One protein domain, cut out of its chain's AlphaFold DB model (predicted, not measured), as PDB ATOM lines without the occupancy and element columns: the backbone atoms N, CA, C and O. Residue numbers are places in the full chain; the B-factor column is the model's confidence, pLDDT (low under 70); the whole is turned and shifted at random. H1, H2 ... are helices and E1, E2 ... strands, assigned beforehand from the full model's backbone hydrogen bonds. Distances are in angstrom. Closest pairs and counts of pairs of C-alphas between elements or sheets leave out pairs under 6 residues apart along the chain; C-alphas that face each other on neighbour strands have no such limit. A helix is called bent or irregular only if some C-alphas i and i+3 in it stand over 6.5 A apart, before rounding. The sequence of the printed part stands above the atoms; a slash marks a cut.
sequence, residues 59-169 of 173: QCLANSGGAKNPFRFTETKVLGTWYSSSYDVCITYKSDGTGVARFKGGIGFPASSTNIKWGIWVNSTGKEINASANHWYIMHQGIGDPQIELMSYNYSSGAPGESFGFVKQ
ATOM      1  N   GLN A  59     140.258 178.436 190.116       93.00
ATOM      2  CA  GLN A  59     139.503 177.422 189.392       93.00
ATOM      3  C   GLN A  59     140.180 176.058 189.456       93.00
ATOM      4  O   GLN A  59     141.366 175.943 189.756       93.00
ATOM      5  N   CYS A  60     139.405 175.021 189.159       92.06
ATOM      6  CA  CYS A  60     139.907 173.666 189.007       92.06
ATOM      7  C   CYS A  60     140.165 173.378 187.540       92.06
ATOM      8  O   CYS A  60     139.227 173.433 186.740       92.06
ATOM      9  N   LEU A  61     141.410 173.039 187.210       92.06
ATOM     10  CA  LEU A  61     141.789 172.613 185.867       92.06
ATOM     11  C   LEU A  61     142.190 171.147 185.891       92.06
ATOM     12  O   LEU A  61     142.909 170.716 186.794       92.06
ATOM     13  N   ALA A  62     141.698 170.401 184.908       88.50
ATOM     14  CA  ALA A  62     142.148 169.045 184.635       88.50
ATOM     15  C   ALA A  62     143.333 169.088 183.671       88.50
ATOM     16  O   ALA A  62     143.275 169.827 182.688       88.50
ATOM     17  N   ASN A  63     144.361 168.287 183.949       78.06
ATOM     18  CA  ASN A  63     145.396 167.983 182.964       78.06
ATOM     19  C   ASN A  63     144.921 166.899 181.970       78.06
ATOM     20  O   ASN A  63     143.839 166.328 182.139       78.06
ATOM     21  N   SER A  64     145.752 166.543 180.991       73.19
ATOM     22  CA  SER A  64     145.529 165.454 180.028       73.19
ATOM     23  C   SER A  64     145.313 164.095 180.696       73.19
ATOM     24  O   SER A  64     144.624 163.240 180.146       73.19
ATOM     25  N   GLY A  65     145.822 163.912 181.919       75.56
ATOM     26  CA  GLY A  65     145.556 162.748 182.770       75.56
ATOM     27  C   GLY A  65     144.207 162.774 183.505       75.56
ATOM     28  O   GLY A  65     143.906 161.844 184.248       75.56
ATOM     29  N   GLY A  66     143.400 163.826 183.348       81.56
ATOM     30  CA  GLY A  66     142.080 163.985 183.967       81.56
ATOM     31  C   GLY A  66     142.091 164.436 185.433       81.56
ATOM     32  O   GLY A  66     141.033 164.757 185.981       81.56
ATOM     33  N   ALA A  67     143.262 164.509 186.072       84.50
ATOM     34  CA  ALA A  67     143.386 164.922 187.464       84.50
ATOM     35  C   ALA A  67     143.152 166.432 187.600       84.50
ATOM     36  O   ALA A  67     143.838 167.239 186.967       84.50
ATOM     37  N   LYS A  68     142.194 166.818 188.451       88.75
ATOM     38  CA  LYS A  68     141.861 168.224 188.706       88.75
ATOM     39  C   LYS A  68     142.688 168.788 189.852       88.75
ATOM     40  O   LYS A  68     142.649 168.270 190.963       88.75
ATOM     41  N   ASN A  69     143.369 169.897 189.596       88.81
ATOM     42  CA  ASN A  69     144.146 170.627 190.596       88.81
ATOM     43  C   ASN A  69     143.650 172.075 190.715       88.81
ATOM     44  O   ASN A  69     143.051 172.587 189.765       88.81
ATOM     45  N   PRO A  70     143.845 172.736 191.870       91.31
ATOM     46  CA  PRO A  70     143.496 174.140 192.032       91.31
ATOM     47  C   PRO A  70     144.528 175.042 191.344       91.31
ATOM     48  O   PRO A  70     145.739 174.846 191.469       91.31
ATOM     49  N   PHE A  71     144.035 176.073 190.663       93.50
ATOM     50  CA  PHE A  71     144.841 177.077 189.975       93.50
ATOM     51  C   PHE A  71     144.320 178.484 190.257       93.50
ATOM     52  O   PHE A  71     143.111 178.684 190.388       93.50
ATOM     53  N   ARG A  72     145.225 179.466 190.308       93.50
ATOM     54  CA  ARG A  72     144.913 180.897 190.439       93.50
ATOM     55  C   ARG A  72     145.022 181.596 189.087       93.50
ATOM     56  O   ARG A  72     146.020 181.426 188.403       93.50
ATOM     57  N   PHE A  73     144.053 182.428 188.721       93.94
ATOM     58  CA  PHE A  73     144.041 183.123 187.422       93.94
ATOM     59  C   PHE A  73     144.045 184.656 187.518       93.94
ATOM     60  O   PHE A  73     143.885 185.358 186.526       93.94
ATOM     61  N   THR A  74     144.241 185.213 188.711       89.75
ATOM     62  CA  THR A  74     144.242 186.670 188.939       89.75
ATOM     63  C   THR A  74     145.621 187.313 188.802       89.75
ATOM     64  O   THR A  74     145.817 188.444 189.239       89.75
ATOM     65  N   GLU A  75     146.601 186.610 188.233       88.06
ATOM     66  CA  GLU A  75     147.963 187.127 188.136       88.06
ATOM     67  C   GLU A  75     148.105 188.141 186.998       88.06
ATOM     68  O   GLU A  75     148.237 187.789 185.825       88.06
ATOM     69  N   THR A  76     148.097 189.424 187.363       87.25
ATOM     70  CA  THR A  76     148.138 190.549 186.414       87.25
ATOM     71  C   THR A  76     149.360 190.534 185.500       87.25
ATOM     72  O   THR A  76     149.257 190.961 184.349       87.25
ATOM     73  N   LYS A  77     150.503 190.001 185.957       82.75
ATOM     74  CA  LYS A  77     151.711 189.910 185.124       82.75
ATOM     75  C   LYS A  77     151.528 188.952 183.943       82.75
ATOM     76  O   LYS A  77     152.073 189.220 182.870       82.75
ATOM     77  N   VAL A  78     150.720 187.902 184.114       86.06
ATOM     78  CA  VAL A  78     150.415 186.906 183.075       86.06
ATOM     79  C   VAL A  78     149.386 187.428 182.071       86.06
ATOM     80  O   VAL A  78     149.442 187.063 180.905       86.06
ATOM     81  N   LEU A  79     148.475 188.323 182.458       90.44
ATOM     82  CA  LEU A  79     147.415 188.806 181.561       90.44
ATOM     83  C   LEU A  79     147.948 189.442 180.270       90.44
ATOM     84  O   LEU A  79     148.953 190.155 180.283       90.44
ATOM     85  N   GLY A  80     147.225 189.240 179.167       91.88
ATOM     86  CA  GLY A  80     147.574 189.754 177.841       91.88
ATOM     87  C   GLY A  80     147.935 188.656 176.845       91.88
ATOM     88  O   GLY A  80     147.655 187.479 177.078       91.88
ATOM     89  N   THR A  81     148.511 189.060 175.715       92.12
ATOM     90  CA  THR A  81     148.882 188.163 174.616       92.12
ATOM     91  C   THR A  81     150.369 187.826 174.653       92.12
ATOM     92  O   THR A  81     151.215 188.693 174.879       92.12
ATOM     93  N   TRP A  82     150.655 186.550 174.424       90.25
ATOM     94  CA  TRP A  82     151.974 185.943 174.421       90.25
ATOM     95  C   TRP A  82     152.152 185.170 173.127       90.25
ATOM     96  O   TRP A  82     151.273 184.398 172.757       90.25
ATOM     97  N   TYR A  83     153.276 185.357 172.451       89.19
ATOM     98  CA  TYR A  83     153.600 184.661 171.213       89.19
ATOM     99  C   TYR A  83     154.872 183.852 171.383       89.19
ATOM    100  O   TYR A  83     155.863 184.385 171.876       89.19
ATOM    101  N   SER A  84     154.856 182.605 170.921       86.12
ATOM    102  CA  SER A  84     156.069 181.824 170.720       86.12
ATOM    103  C   SER A  84     156.350 181.627 169.246       86.12
ATOM    104  O   SER A  84     155.537 181.046 168.530       86.12
ATOM    105  N   SER A  85     157.539 182.047 168.814       83.44
ATOM    106  CA  SER A  85     158.052 181.752 167.475       83.44
ATOM    107  C   SER A  85     158.468 180.297 167.308       83.44
ATOM    108  O   SER A  85     158.470 179.792 166.194       83.44
ATOM    109  N   SER A  86     158.813 179.610 168.399       82.00
ATOM    110  CA  SER A  86     159.199 178.196 168.363       82.00
ATOM    111  C   SER A  86     158.007 177.281 168.087       82.00
ATOM    112  O   SER A  86     158.166 176.263 167.423       82.00
ATOM    113  N   TYR A  87     156.825 177.656 168.579       79.56
ATOM    114  CA  TYR A  87     155.587 176.885 168.420       79.56
ATOM    115  C   TYR A  87     154.589 177.538 167.455       79.56
ATOM    116  O   TYR A  87     153.508 176.998 167.238       79.56
ATOM    117  N   ASP A  88     154.924 178.717 166.920       87.88
ATOM    118  CA  ASP A  88     154.047 179.543 166.083       87.88
ATOM    119  C   ASP A  88     152.624 179.686 166.672       87.88
ATOM    120  O   ASP A  88     151.597 179.649 165.988       87.88
ATOM    121  N   VAL A  89     152.575 179.853 167.996       88.69
ATOM    122  CA  VAL A  89     151.342 179.879 168.783       88.69
ATOM    123  C   VAL A  89     151.246 181.166 169.582       88.69
ATOM    124  O   VAL A  89     152.231 181.718 170.076       88.69
ATOM    125  N   CYS A  90     150.019 181.640 169.704       92.50
ATOM    126  CA  CYS A  90     149.672 182.876 170.359       92.50
ATOM    127  C   CYS A  90     148.638 182.606 171.448       92.50
ATOM    128  O   CYS A  90     147.534 182.164 171.143       92.50
ATOM    129  N   ILE A  91     148.954 182.880 172.709       93.06
ATOM    130  CA  ILE A  91     148.049 182.646 173.836       93.06
ATOM    131  C   ILE A  91     147.647 183.982 174.442       93.06
ATOM    132  O   ILE A  91     148.486 184.817 174.760       93.06
ATOM    133  N   THR A  92     146.345 184.213 174.584       94.62
ATOM    134  CA  THR A  92     145.800 185.401 175.251       94.62
ATOM    135  C   THR A  92     145.122 185.004 176.551       94.62
ATOM    136  O   THR A  92     144.152 184.250 176.513       94.62
ATOM    137  N   TYR A  93     145.588 185.550 177.673       94.56
ATOM    138  CA  TYR A  93     145.032 185.318 179.007       94.56
ATOM    139  C   TYR A  93     144.149 186.477 179.459       94.56
ATOM    140  O   TYR A  93     144.569 187.638 179.423       94.56
ATOM    141  N   LYS A  94     142.939 186.156 179.922       96.00
ATOM    142  CA  LYS A  94     141.978 187.110 180.487       96.00
ATOM    143  C   LYS A  94     141.867 186.946 182.000       96.00
ATOM    144  O   LYS A  94     142.096 185.866 182.543       96.00
ATOM    145  N   SER A  95     141.469 188.021 182.677       95.56
ATOM    146  CA  SER A  95     141.335 188.093 184.140       95.56
ATOM    147  C   SER A  95     140.194 187.251 184.720       95.56
ATOM    148  O   SER A  95     140.064 187.163 185.936       95.56
ATOM    149  N   ASP A  96     139.364 186.646 183.873       95.31
ATOM    150  CA  ASP A  96     138.261 185.756 184.250       95.31
ATOM    151  C   ASP A  96     138.661 184.267 184.264       95.31
ATOM    152  O   ASP A  96     137.812 183.396 184.442       95.31
ATOM    153  N   GLY A  97     139.948 183.961 184.057       95.06
ATOM    154  CA  GLY A  97     140.455 182.588 184.010       95.06
ATOM    155  C   GLY A  97     140.242 181.881 182.676       95.06
ATOM    156  O   GLY A  97     140.564 180.695 182.554       95.06
ATOM    157  N   THR A  98     139.746 182.596 181.666       97.06
ATOM    158  CA  THR A  98     139.651 182.115 180.289       97.06
ATOM    159  C   THR A  98     140.767 182.687 179.422       97.06
ATOM    160  O   THR A  98     141.452 183.654 179.770       97.06
ATOM    161  N   GLY A  99     140.975 182.067 178.272       96.19
ATOM    162  CA  GLY A  99     141.919 182.529 177.276       96.19
ATOM    163  C   GLY A  99     141.610 181.979 175.896       96.19
ATOM    164  O   GLY A  99     140.657 181.225 175.702       96.19
ATOM    165  N   VAL A 100     142.442 182.358 174.935       95.44
ATOM    166  CA  VAL A 100     142.396 181.832 173.567       95.44
ATOM    167  C   VAL A 100     143.813 181.497 173.137       95.44
ATOM    168  O   VAL A 100     144.678 182.371 173.188       95.44
ATOM    169  N   ALA A 101     144.036 180.261 172.700       93.31
ATOM    170  CA  ALA A 101     145.240 179.867 171.982       93.31
ATOM    171  C   ALA A 101     144.953 179.913 170.476       93.31
ATOM    172  O   ALA A 101     143.942 179.379 170.023       93.31
ATOM    173  N   ARG A 102     145.814 180.579 169.709       93.62
ATOM    174  CA  ARG A 102     145.755 180.698 168.249       93.62
ATOM    175  C   ARG A 102     147.014 180.093 167.659       93.62
ATOM    176  O   ARG A 102     148.109 180.495 168.036       93.62
ATOM    177  N   PHE A 103     146.848 179.172 166.729       90.50
ATOM    178  CA  PHE A 103     147.935 178.515 166.022       90.50
ATOM    179  C   PHE A 103     148.021 179.103 164.625       90.50
ATOM    180  O   PHE A 103     147.006 179.209 163.925       90.50
ATOM    181  N   LYS A 104     149.227 179.496 164.228       90.50
ATOM    182  CA  LYS A 104     149.483 179.995 162.885       90.50
ATOM    183  C   LYS A 104     149.183 178.898 161.864       90.50
ATOM    184  O   LYS A 104     149.539 177.738 162.054       90.50
ATOM    185  N   GLY A 105     148.524 179.279 160.776       86.12
ATOM    186  CA  GLY A 105     148.349 178.396 159.627       86.12
ATOM    187  C   GLY A 105     149.646 178.251 158.831       86.12
ATOM    188  O   GLY A 105     150.485 179.152 158.814       86.12
ATOM    189  N   GLY A 106     149.791 177.130 158.137       85.38
ATOM    190  CA  GLY A 106     150.881 176.850 157.206       85.38
ATOM    191  C   GLY A 106     150.355 176.363 155.857       85.38
ATOM    192  O   GLY A 106     149.148 176.272 155.630       85.38
ATOM    193  N   ILE A 107     151.259 176.015 154.941       84.88
ATOM    194  CA  ILE A 107     150.872 175.415 153.657       84.88
ATOM    195  C   ILE A 107     150.168 174.081 153.939       84.88
ATOM    196  O   ILE A 107     150.770 173.165 154.489       84.88
ATOM    197  N   GLY A 108     148.885 173.986 153.581       82.88
ATOM    198  CA  GLY A 108     148.065 172.793 153.814       82.88
ATOM    199  C   GLY A 108     147.500 172.650 155.234       82.88
ATOM    200  O   GLY A 108     146.758 171.705 155.480       82.88
ATOM    201  N   PHE A 109     147.784 173.588 156.144       84.25
ATOM    202  CA  PHE A 109     147.272 173.576 157.518       84.25
ATOM    203  C   PHE A 109     146.574 174.904 157.826       84.25
ATOM    204  O   PHE A 109     147.246 175.933 157.917       84.25
ATOM    205  N   PRO A 110     145.240 174.933 157.979       88.12
ATOM    206  CA  PRO A 110     144.546 176.173 158.294       88.12
ATOM    207  C   PRO A 110     144.965 176.687 159.673       88.12
ATOM    208  O   PRO A 110     145.213 175.909 160.596       88.12
ATOM    209  N   ALA A 111     145.000 178.013 159.821       90.62
ATOM    210  CA  ALA A 111     145.096 178.622 161.139       90.62
ATOM    211  C   ALA A 111     143.925 178.143 162.003       90.62
ATOM    212  O   ALA A 111     142.810 177.947 161.512       90.62
ATOM    213  N   SER A 112     144.174 177.953 163.292       91.88
ATOM    214  CA  SER A 112     143.147 177.475 164.213       91.88
ATOM    215  C   SER A 112     143.181 178.240 165.522       91.88
ATOM    216  O   SER A 112     144.176 178.867 165.888       91.88
ATOM    217  N   SER A 113     142.061 178.207 166.237       93.44
ATOM    218  CA  SER A 113     141.960 178.787 167.565       93.44
ATOM    219  C   SER A 113     141.165 177.879 168.480       93.44
ATOM    220  O   SER A 113     140.132 177.350 168.071       93.44
ATOM    221  N   THR A 114     141.603 177.761 169.726       93.50
ATOM    222  CA  THR A 114     140.873 177.058 170.777       93.50
ATOM    223  C   THR A 114     140.688 177.967 171.984       93.50
ATOM    224  O   THR A 114     141.594 178.708 172.380       93.50
ATOM    225  N   ASN A 115     139.489 177.929 172.561       95.69
ATOM    226  CA  ASN A 115     139.231 178.562 173.845       95.69
ATOM    227  C   ASN A 115     139.846 177.696 174.939       95.69
ATOM    228  O   ASN A 115     139.659 176.481 174.955       95.69
ATOM    229  N   ILE A 116     140.539 178.334 175.872       95.19
ATOM    230  CA  ILE A 116     141.224 177.647 176.962       95.19
ATOM    231  C   ILE A 116     140.750 178.184 178.304       95.19
ATOM    232  O   ILE A 116     140.319 179.334 178.423       95.19
ATOM    233  N   LYS A 117     140.879 177.359 179.338       95.75
ATOM    234  CA  LYS A 117     140.959 177.843 180.720       95.75
ATOM    235  C   LYS A 117     142.415 177.834 181.151       95.75
ATOM    236  O   LYS A 117     143.162 176.966 180.708       95.75
ATOM    237  N   TRP A 118     142.813 178.767 182.008       95.25
ATOM    238  CA  TRP A 118     144.206 178.873 182.436       95.25
ATOM    239  C   TRP A 118     144.359 179.197 183.919       95.25
ATOM    240  O   TRP A 118     143.456 179.733 184.560       95.25
ATOM    241  N   GLY A 119     145.526 178.904 184.477       94.38
ATOM    242  CA  GLY A 119     145.883 179.408 185.795       94.38
ATOM    243  C   GLY A 119     147.257 178.950 186.256       94.38
ATOM    244  O   GLY A 119     147.837 178.023 185.698       94.38
ATOM    245  N   ILE A 120     147.763 179.612 187.290       92.31
ATOM    246  CA  ILE A 120     149.014 179.295 187.972       92.31
ATOM    247  C   ILE A 120     148.752 178.224 189.017       92.31
ATOM    248  O   ILE A 120     147.806 178.339 189.803       92.31
ATOM    249  N   TRP A 121     149.571 177.178 189.024       90.06
ATOM    250  CA  TRP A 121     149.409 176.070 189.956       90.06
ATOM    251  C   TRP A 121     149.594 176.552 191.395       90.06
ATOM    252  O   TRP A 121     150.582 177.211 191.721       90.06
ATOM    253  N   VAL A 122     148.639 176.226 192.264       90.50
ATOM    254  CA  VAL A 122     148.719 176.520 193.696       90.50
ATOM    255  C   VAL A 122     148.653 175.242 194.521       90.50
ATOM    256  O   VAL A 122     148.082 174.233 194.111       90.50
ATOM    257  N   ASN A 123     149.233 175.286 195.715       87.81
ATOM    258  CA  ASN A 123     149.085 174.220 196.695       87.81
ATOM    259  C   ASN A 123     147.731 174.323 197.428       87.81
ATOM    260  O   ASN A 123     146.932 175.234 197.204       87.81
ATOM    261  N   SER A 124     147.494 173.419 198.377       82.00
ATOM    262  CA  SER A 124     146.253 173.363 199.164       82.00
ATOM    263  C   SER A 124     145.980 174.594 200.037       82.00
ATOM    264  O   SER A 124     144.857 174.754 200.509       82.00
ATOM    265  N   THR A 125     146.970 175.468 200.244       84.12
ATOM    266  CA  THR A 125     146.832 176.747 200.964       84.12
ATOM    267  C   THR A 125     146.611 177.940 200.027       84.12
ATOM    268  O   THR A 125     146.472 179.066 200.493       84.12
ATOM    269  N   GLY A 126     146.585 177.712 198.709       83.50
ATOM    270  CA  GLY A 126     146.445 178.763 197.697       83.50
ATOM    271  C   GLY A 126     147.754 179.489 197.380       83.50
ATOM    272  O   GLY A 126     147.753 180.454 196.617       83.50
ATOM    273  N   LYS A 127     148.878 179.029 197.943       87.38
ATOM    274  CA  LYS A 127     150.207 179.547 197.621       87.38
ATOM    275  C   LYS A 127     150.666 178.973 196.287       87.38
ATOM    276  O   LYS A 127     150.559 177.767 196.068       87.38
ATOM    277  N   GLU A 128     151.204 179.833 195.433       86.69
ATOM    278  CA  GLU A 128     151.779 179.445 194.146       86.69
ATOM    279  C   GLU A 128     152.879 178.400 194.310       86.69
ATOM    280  O   GLU A 128     153.729 178.484 195.205       86.69
ATOM    281  N   ILE A 129     152.837 177.409 193.428       83.38
ATOM    282  CA  ILE A 129     153.893 176.429 193.250       83.38
ATOM    283  C   ILE A 129     154.799 176.979 192.154       83.38
ATOM    284  O   ILE A 129     154.416 177.061 190.986       83.38
ATOM    285  N   ASN A 130     156.005 177.365 192.556       76.56
ATOM    286  CA  ASN A 130     156.980 177.989 191.677       76.56
ATOM    287  C   ASN A 130     158.100 176.999 191.349       76.56
ATOM    288  O   ASN A 130     158.568 176.293 192.242       76.56
ATOM    289  N   ALA A 131     158.579 176.987 190.102       66.81
ATOM    290  CA  ALA A 131     159.778 176.225 189.738       66.81
ATOM    291  C   ALA A 131     161.057 176.880 190.300       66.81
ATOM    292  O   ALA A 131     162.061 176.219 190.540       66.81
ATOM    293  N   SER A 132     161.024 178.203 190.491       69.94
ATOM    294  CA  SER A 132     162.096 179.043 191.042       69.94
ATOM    295  C   SER A 132     161.503 180.372 191.537       69.94
ATOM    296  O   SER A 132     160.326 180.633 191.311       69.94
ATOM    297  N   ALA A 133     162.287 181.245 192.183       69.94
ATOM    298  CA  ALA A 133     161.795 182.522 192.729       69.94
ATOM    299  C   ALA A 133     160.975 183.370 191.728       69.94
ATOM    300  O   ALA A 133     160.029 184.047 192.131       69.94
ATOM    301  N   ASN A 134     161.294 183.258 190.432       70.69
ATOM    302  CA  ASN A 134     160.628 183.987 189.358       70.69
ATOM    303  C   ASN A 134     159.923 183.083 188.335       70.69
ATOM    304  O   ASN A 134     159.516 183.592 187.299       70.69
ATOM    305  N   HIS A 135     159.780 181.774 188.596       76.06
ATOM    306  CA  HIS A 135     159.128 180.837 187.673       76.06
ATOM    307  C   HIS A 135     157.769 180.340 188.173       76.06
ATOM    308  O   HIS A 135     157.721 179.635 189.178       76.06
ATOM    309  N   TRP A 136     156.698 180.581 187.416       80.56
ATOM    310  CA  TRP A 136     155.357 180.031 187.673       80.56
ATOM    311  C   TRP A 136     155.013 178.883 186.742       80.56
ATOM    312  O   TRP A 136     155.292 178.985 185.556       80.56
ATOM    313  N   TYR A 137     154.330 177.850 187.233       85.25
ATOM    314  CA  TYR A 137     153.701 176.851 186.366       85.25
ATOM    315  C   TYR A 137     152.300 177.303 185.952       85.25
ATOM    316  O   TYR A 137     151.427 177.434 186.807       85.25
ATOM    317  N   ILE A 138     152.089 177.521 184.656       90.06
ATOM    318  CA  ILE A 138     150.809 177.873 184.041       90.06
ATOM    319  C   ILE A 138     150.242 176.629 183.360       90.06
ATOM    320  O   ILE A 138     150.891 176.031 182.505       90.06
ATOM    321  N   MET A 139     149.023 176.260 183.739       92.56
ATOM    322  CA  MET A 139     148.253 175.189 183.114       92.56
ATOM    323  C   MET A 139     147.249 175.767 182.122       92.56
ATOM    324  O   MET A 139     146.610 176.779 182.420       92.56
ATOM    325  N   HIS A 140     147.048 175.076 181.003       92.62
ATOM    326  CA  HIS A 140     146.023 175.353 180.006       92.62
ATOM    327  C   HIS A 140     145.128 174.137 179.806       92.62
ATOM    328  O   HIS A 140     145.553 173.121 179.270       92.62
ATOM    329  N   GLN A 141     143.851 174.258 180.152       92.25
ATOM    330  CA  GLN A 141     142.867 173.231 179.833       92.25
ATOM    331  C   GLN A 141     142.169 173.561 178.510       92.25
ATOM    332  O   GLN A 141     141.733 174.696 178.307       92.25
ATOM    333  N   GLY A 142     142.000 172.553 177.650       87.06
ATOM    334  CA  GLY A 142     141.389 172.698 176.319       87.06
ATOM    335  C   GLY A 142     142.402 172.765 175.170       87.06
ATOM    336  O   GLY A 142     142.017 173.007 174.026       87.06
ATOM    337  N   ILE A 143     143.684 172.539 175.470       82.75
ATOM    338  CA  ILE A 143     144.752 172.367 174.485       82.75
ATOM    339  C   ILE A 143     145.016 170.865 174.315       82.75
ATOM    340  O   ILE A 143     145.134 170.147 175.300       82.75
ATOM    341  N   GLY A 144     145.069 170.389 173.068       74.56
ATOM    342  CA  GLY A 144     145.373 168.985 172.748       74.56
ATOM    343  C   GLY A 144     146.871 168.655 172.724       74.56
ATOM    344  O   GLY A 144     147.235 167.494 172.573       74.56
ATOM    345  N   ASP A 145     147.724 169.669 172.854       75.56
ATOM    346  CA  ASP A 145     149.178 169.546 172.902       75.56
ATOM    347  C   ASP A 145     149.677 169.559 174.364       75.56
ATOM    348  O   ASP A 145     149.622 170.608 175.020       75.56
ATOM    349  N   PRO A 146     150.185 168.427 174.892       72.19
ATOM    350  CA  PRO A 146     150.651 168.333 176.274       72.19
ATOM    351  C   PRO A 146     151.896 169.188 176.562       72.19
ATOM    352  O   PRO A 146     152.168 169.491 177.722       72.19
ATOM    353  N   GLN A 147     152.660 169.597 175.541       71.56
ATOM    354  CA  GLN A 147     153.823 170.475 175.718       71.56
ATOM    355  C   GLN A 147     153.400 171.913 176.027       71.56
ATOM    356  O   GLN A 147     154.088 172.625 176.752       71.56
ATOM    357  N   ILE A 148     152.253 172.329 175.490       75.31
ATOM    358  CA  ILE A 148     151.666 173.650 175.733       75.31
ATOM    359  C   ILE A 148     150.767 173.612 176.975       75.31
ATOM    360  O   ILE A 148     150.625 174.615 177.670       75.31
ATOM    361  N   GLU A 149     150.166 172.459 177.275       81.00
ATOM    362  CA  GLU A 149     149.285 172.262 178.426       81.00
ATOM    363  C   GLU A 149     149.911 172.728 179.747       81.00
ATOM    364  O   GLU A 149     149.242 173.419 180.513       81.00
ATOM    365  N   LEU A 150     151.186 172.418 180.000       80.12
ATOM    366  CA  LEU A 150     151.903 172.881 181.186       80.12
ATOM    367  C   LEU A 150     153.156 173.657 180.791       80.12
ATOM    368  O   LEU A 150     154.160 173.084 180.378       80.12
ATOM    369  N   MET A 151     153.127 174.967 181.008       76.06
ATOM    370  CA  MET A 151     154.265 175.846 180.767       76.06
ATOM    371  C   MET A 151     154.814 176.417 182.071       76.06
ATOM    372  O   MET A 151     154.107 176.543 183.063       76.06
ATOM    373  N   SER A 152     156.088 176.800 182.065       68.56
ATOM    374  CA  SER A 152     156.744 177.522 183.156       68.56
ATOM    375  C   SER A 152     157.146 178.916 182.685       68.56
ATOM    376  O   SER A 152     157.668 179.062 181.579       68.56
ATOM    377  N   TYR A 153     156.866 179.937 183.487       67.69
ATOM    378  CA  TYR A 153     156.929 181.343 183.096       67.69
ATOM    379  C   TYR A 153     157.887 182.148 183.962       67.69
ATOM    380  O   TYR A 153     157.691 182.161 185.173       67.69
ATOM    381  N   ASN A 154     158.880 182.829 183.362       69.06
ATOM    382  CA  ASN A 154     159.889 183.624 184.078       69.06
ATOM    383  C   ASN A 154     159.542 185.112 184.124       69.06
ATOM    384  O   ASN A 154     159.530 185.768 183.088       69.06
ATOM    385  N   TYR A 155     159.370 185.683 185.316       63.84
ATOM    386  CA  TYR A 155     159.271 187.135 185.493       63.84
ATOM    387  C   TYR A 155     160.567 187.736 186.061       63.84
ATOM    388  O   TYR A 155     160.587 188.323 187.138       63.84
ATOM    389  N   SER A 156     161.697 187.624 185.363       55.56
ATOM    390  CA  SER A 156     162.843 188.469 185.735       55.56
ATOM    391  C   SER A 156     162.559 189.945 185.389       55.56
ATOM    392  O   SER A 156     161.822 190.260 184.456       55.56
ATOM    393  N   SER A 157     163.069 190.859 186.213       42.81
ATOM    394  CA  SER A 157     162.576 192.222 186.454       42.81
ATOM    395  C   SER A 157     162.838 193.273 185.356       42.81
ATOM    396  O   SER A 157     163.301 194.366 185.675       42.81
ATOM    397  N   GLY A 158     162.527 193.003 184.084       44.16
ATOM    398  CA  GLY A 158     162.488 194.075 183.072       44.16
ATOM    399  C   GLY A 158     162.856 193.718 181.634       44.16
ATOM    400  O   GLY A 158     162.692 194.561 180.761       44.16
ATOM    401  N   ALA A 159     163.304 192.496 181.352       44.38
ATOM    402  CA  ALA A 159     163.276 191.967 179.987       44.38
ATOM    403  C   ALA A 159     161.923 191.267 179.776       44.38
ATOM    404  O   ALA A 159     161.405 190.719 180.754       44.38
ATOM    405  N   PRO A 160     161.313 191.279 178.574       45.91
ATOM    406  CA  PRO A 160     160.118 190.483 178.307       45.91
ATOM    407  C   PRO A 160     160.486 189.007 178.507       45.91
ATOM    408  O   PRO A 160     161.097 188.382 177.649       45.91
ATOM    409  N   GLY A 161     160.220 188.516 179.717       49.53
ATOM    410  CA  GLY A 161     160.739 187.260 180.227       49.53
ATOM    411  C   GLY A 161     160.217 186.103 179.399       49.53
ATOM    412  O   GLY A 161     159.010 185.878 179.327       49.53
ATOM    413  N   GLU A 162     161.140 185.400 178.752       50.25
ATOM    414  CA  GLU A 162     160.838 184.209 177.981       50.25
ATOM    415  C   GLU A 162     160.248 183.135 178.900       50.25
ATOM    416  O   GLU A 162     160.783 182.801 179.961       50.25
ATOM    417  N   SER A 163     159.131 182.569 178.469       55.66
ATOM    418  CA  SER A 163     158.534 181.372 179.053       55.66
ATOM    419  C   SER A 163     158.516 180.317 177.975       55.66
ATOM    420  O   SER A 163     157.700 180.433 177.076       55.66
ATOM    421  N   PHE A 164     159.443 179.355 177.981       62.84
ATOM    422  CA  PHE A 164     159.534 178.348 176.907       62.84
ATOM    423  C   PHE A 164     159.420 178.964 175.490       62.84
ATOM    424  O   PHE A 164     158.665 178.493 174.642       62.84
ATOM    425  N   GLY A 165     160.114 180.081 175.252       67.31
ATOM    426  CA  GLY A 165     160.078 180.788 173.969       67.31
ATOM    427  C   GLY A 165     158.842 181.661 173.719       67.31
ATOM    428  O   GLY A 165     158.653 182.081 172.585       67.31
ATOM    429  N   PHE A 166     157.998 181.936 174.720       78.94
ATOM    430  CA  PHE A 166     156.901 182.904 174.627       78.94
ATOM    431  C   PHE A 166     157.324 184.301 175.083       78.94
ATOM    432  O   PHE A 166     157.890 184.463 176.164       78.94
ATOM    433  N   VAL A 167     156.960 185.307 174.290       82.88
ATOM    434  CA  VAL A 167     157.227 186.730 174.516       82.88
ATOM    435  C   VAL A 167     155.903 187.486 174.558       82.88
ATOM    436  O   VAL A 167     155.003 187.226 173.755       82.88
ATOM    437  N   LYS A 168     155.762 188.432 175.492       84.88
ATOM    438  CA  LYS A 168     154.559 189.266 175.599       84.88
ATOM    439  C   LYS A 168     154.508 190.267 174.449       84.88
ATOM    440  O   LYS A 168     155.248 191.248 174.457       84.88
ATOM    441  N   GLN A 169     153.640 190.027 173.474       85.12
ATOM    442  CA  GLN A 169     153.465 190.883 172.301       85.12
ATOM    443  C   GLN A 169     152.146 190.578 171.582       85.12
ATOM    444  O   GLN A 169     151.451 189.612 171.902       85.12
TER     445      GLN A 169
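Overview. This is residues 59 to 169 of the 173 residues of an uncharacterized protein of Bacteroidetes bacterium B1(2017) (UniProt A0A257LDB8). This is a single strongly twisted sheet rolled toward a barrel that stays open: the meander E3 E4 E5 E6, with E10 at its far edge, makes one wall, E8 and E9 make another, and the long bent strand E6 belongs to both. The roll is left open between E9 and E10, while the hairpin of E1 and E2 is joined to the last residues of E6 and the short E7 to the first residues of E8. The printed part has 111 residues with ten named strands and one four-residue helix, along the chain E1 E2 E3 E4 E5 E6 E7 E8 H1 E9 E10, and its class is mostly strand. The ten strands form one branched sheet whose neighbour pairs are antiparallel. The whole is compact, with a radius of gyration of the C-alphas of 13.7 A, and the C-alphas span 47 by 36 by 22 A, the turn at Ile 107 and the turn at Thr 125 lying farthest apart.

Arrangement. Begin at E6, residues 112 to 121, which bends by 56 degrees at residue 115 and has staggered pairing. Beside its residues 112 to 118 you find E5, residues 98 to 103, in a hairpin with it; N 101 and O 114 are 2.9 A apart, within hydrogen-bond range. E5 forms a hairpin with E4, residues 89 to 93, antiparallel at 168 degrees, with N 102 and O 90 at 2.7 A. E4 forms another with E3, residues 80 to 84, where N 82 and O 91 are 2.8 A apart. These four make a meander, each strand the antiparallel neighbour of the one before. On the other side of E3 from E4 look for the edge strand E10, residues 166 to 168, with N 167 and O 83 at 2.8 A. Return to E6: on the other side of it from E5 lies E8, residues 135 to 141, with N 141 and O 117 at 2.8 A. E8 has E9, residues 150 to 154, on one side, with N 138 and O 151 at 2.8 A, and E7, residues 130 to 132, on the other side, in a hairpin with N 131 and O 135 at 2.9 A. E9 and E10 are apart. On the same side of E6 as E5, beside residues 119 to 121, is E2, residues 68 to 72, with N 120 and O 72 at 2.8 A. E2 forms a hairpin with the edge strand E1, residues 59 to 62, where N 71 and O 59 are 2.8 A apart. The closest C-alphas of E1 and E8, Leu 61 and Gln 141, are 6.2 A apart. H1, residues 146 to 149, is on the sheet but only grazes it; it is too short for an O i to N i+4 pair, and its one O i to N i+3 pair is not within range.

Along the chain. Find C-alpha 112 at (143.147, 177.475, 164.213); from there E6 runs 26.5 A to C-alpha 121 at (149.409, 176.070, 189.956). E8 measures 19.6 A and E5 16.9 A. E9 is 13.7 A long, E3 13.6 A, and E2 and E4 13.2 A each. E1 begins at C-alpha 59, at (139.503, 177.422, 189.392), and measures 10.0 A. E10 measures 6.8 A and ends at C-alpha 168, at (154.559, 189.266, 175.599). E7 is 5.3 A long and H1 4.7 A.

Size, cuts and confidence. The two C-alphas farthest apart, those of Ile 107 and Thr 125, are 47.5 A from each other. The printed part has no cut. The link from E9 to E10, 11 residues, is long. The mean pLDDT of the printed part is 82.9, and you find values under 70 at residues 131 to 133 and 152 to 165 of this predicted model.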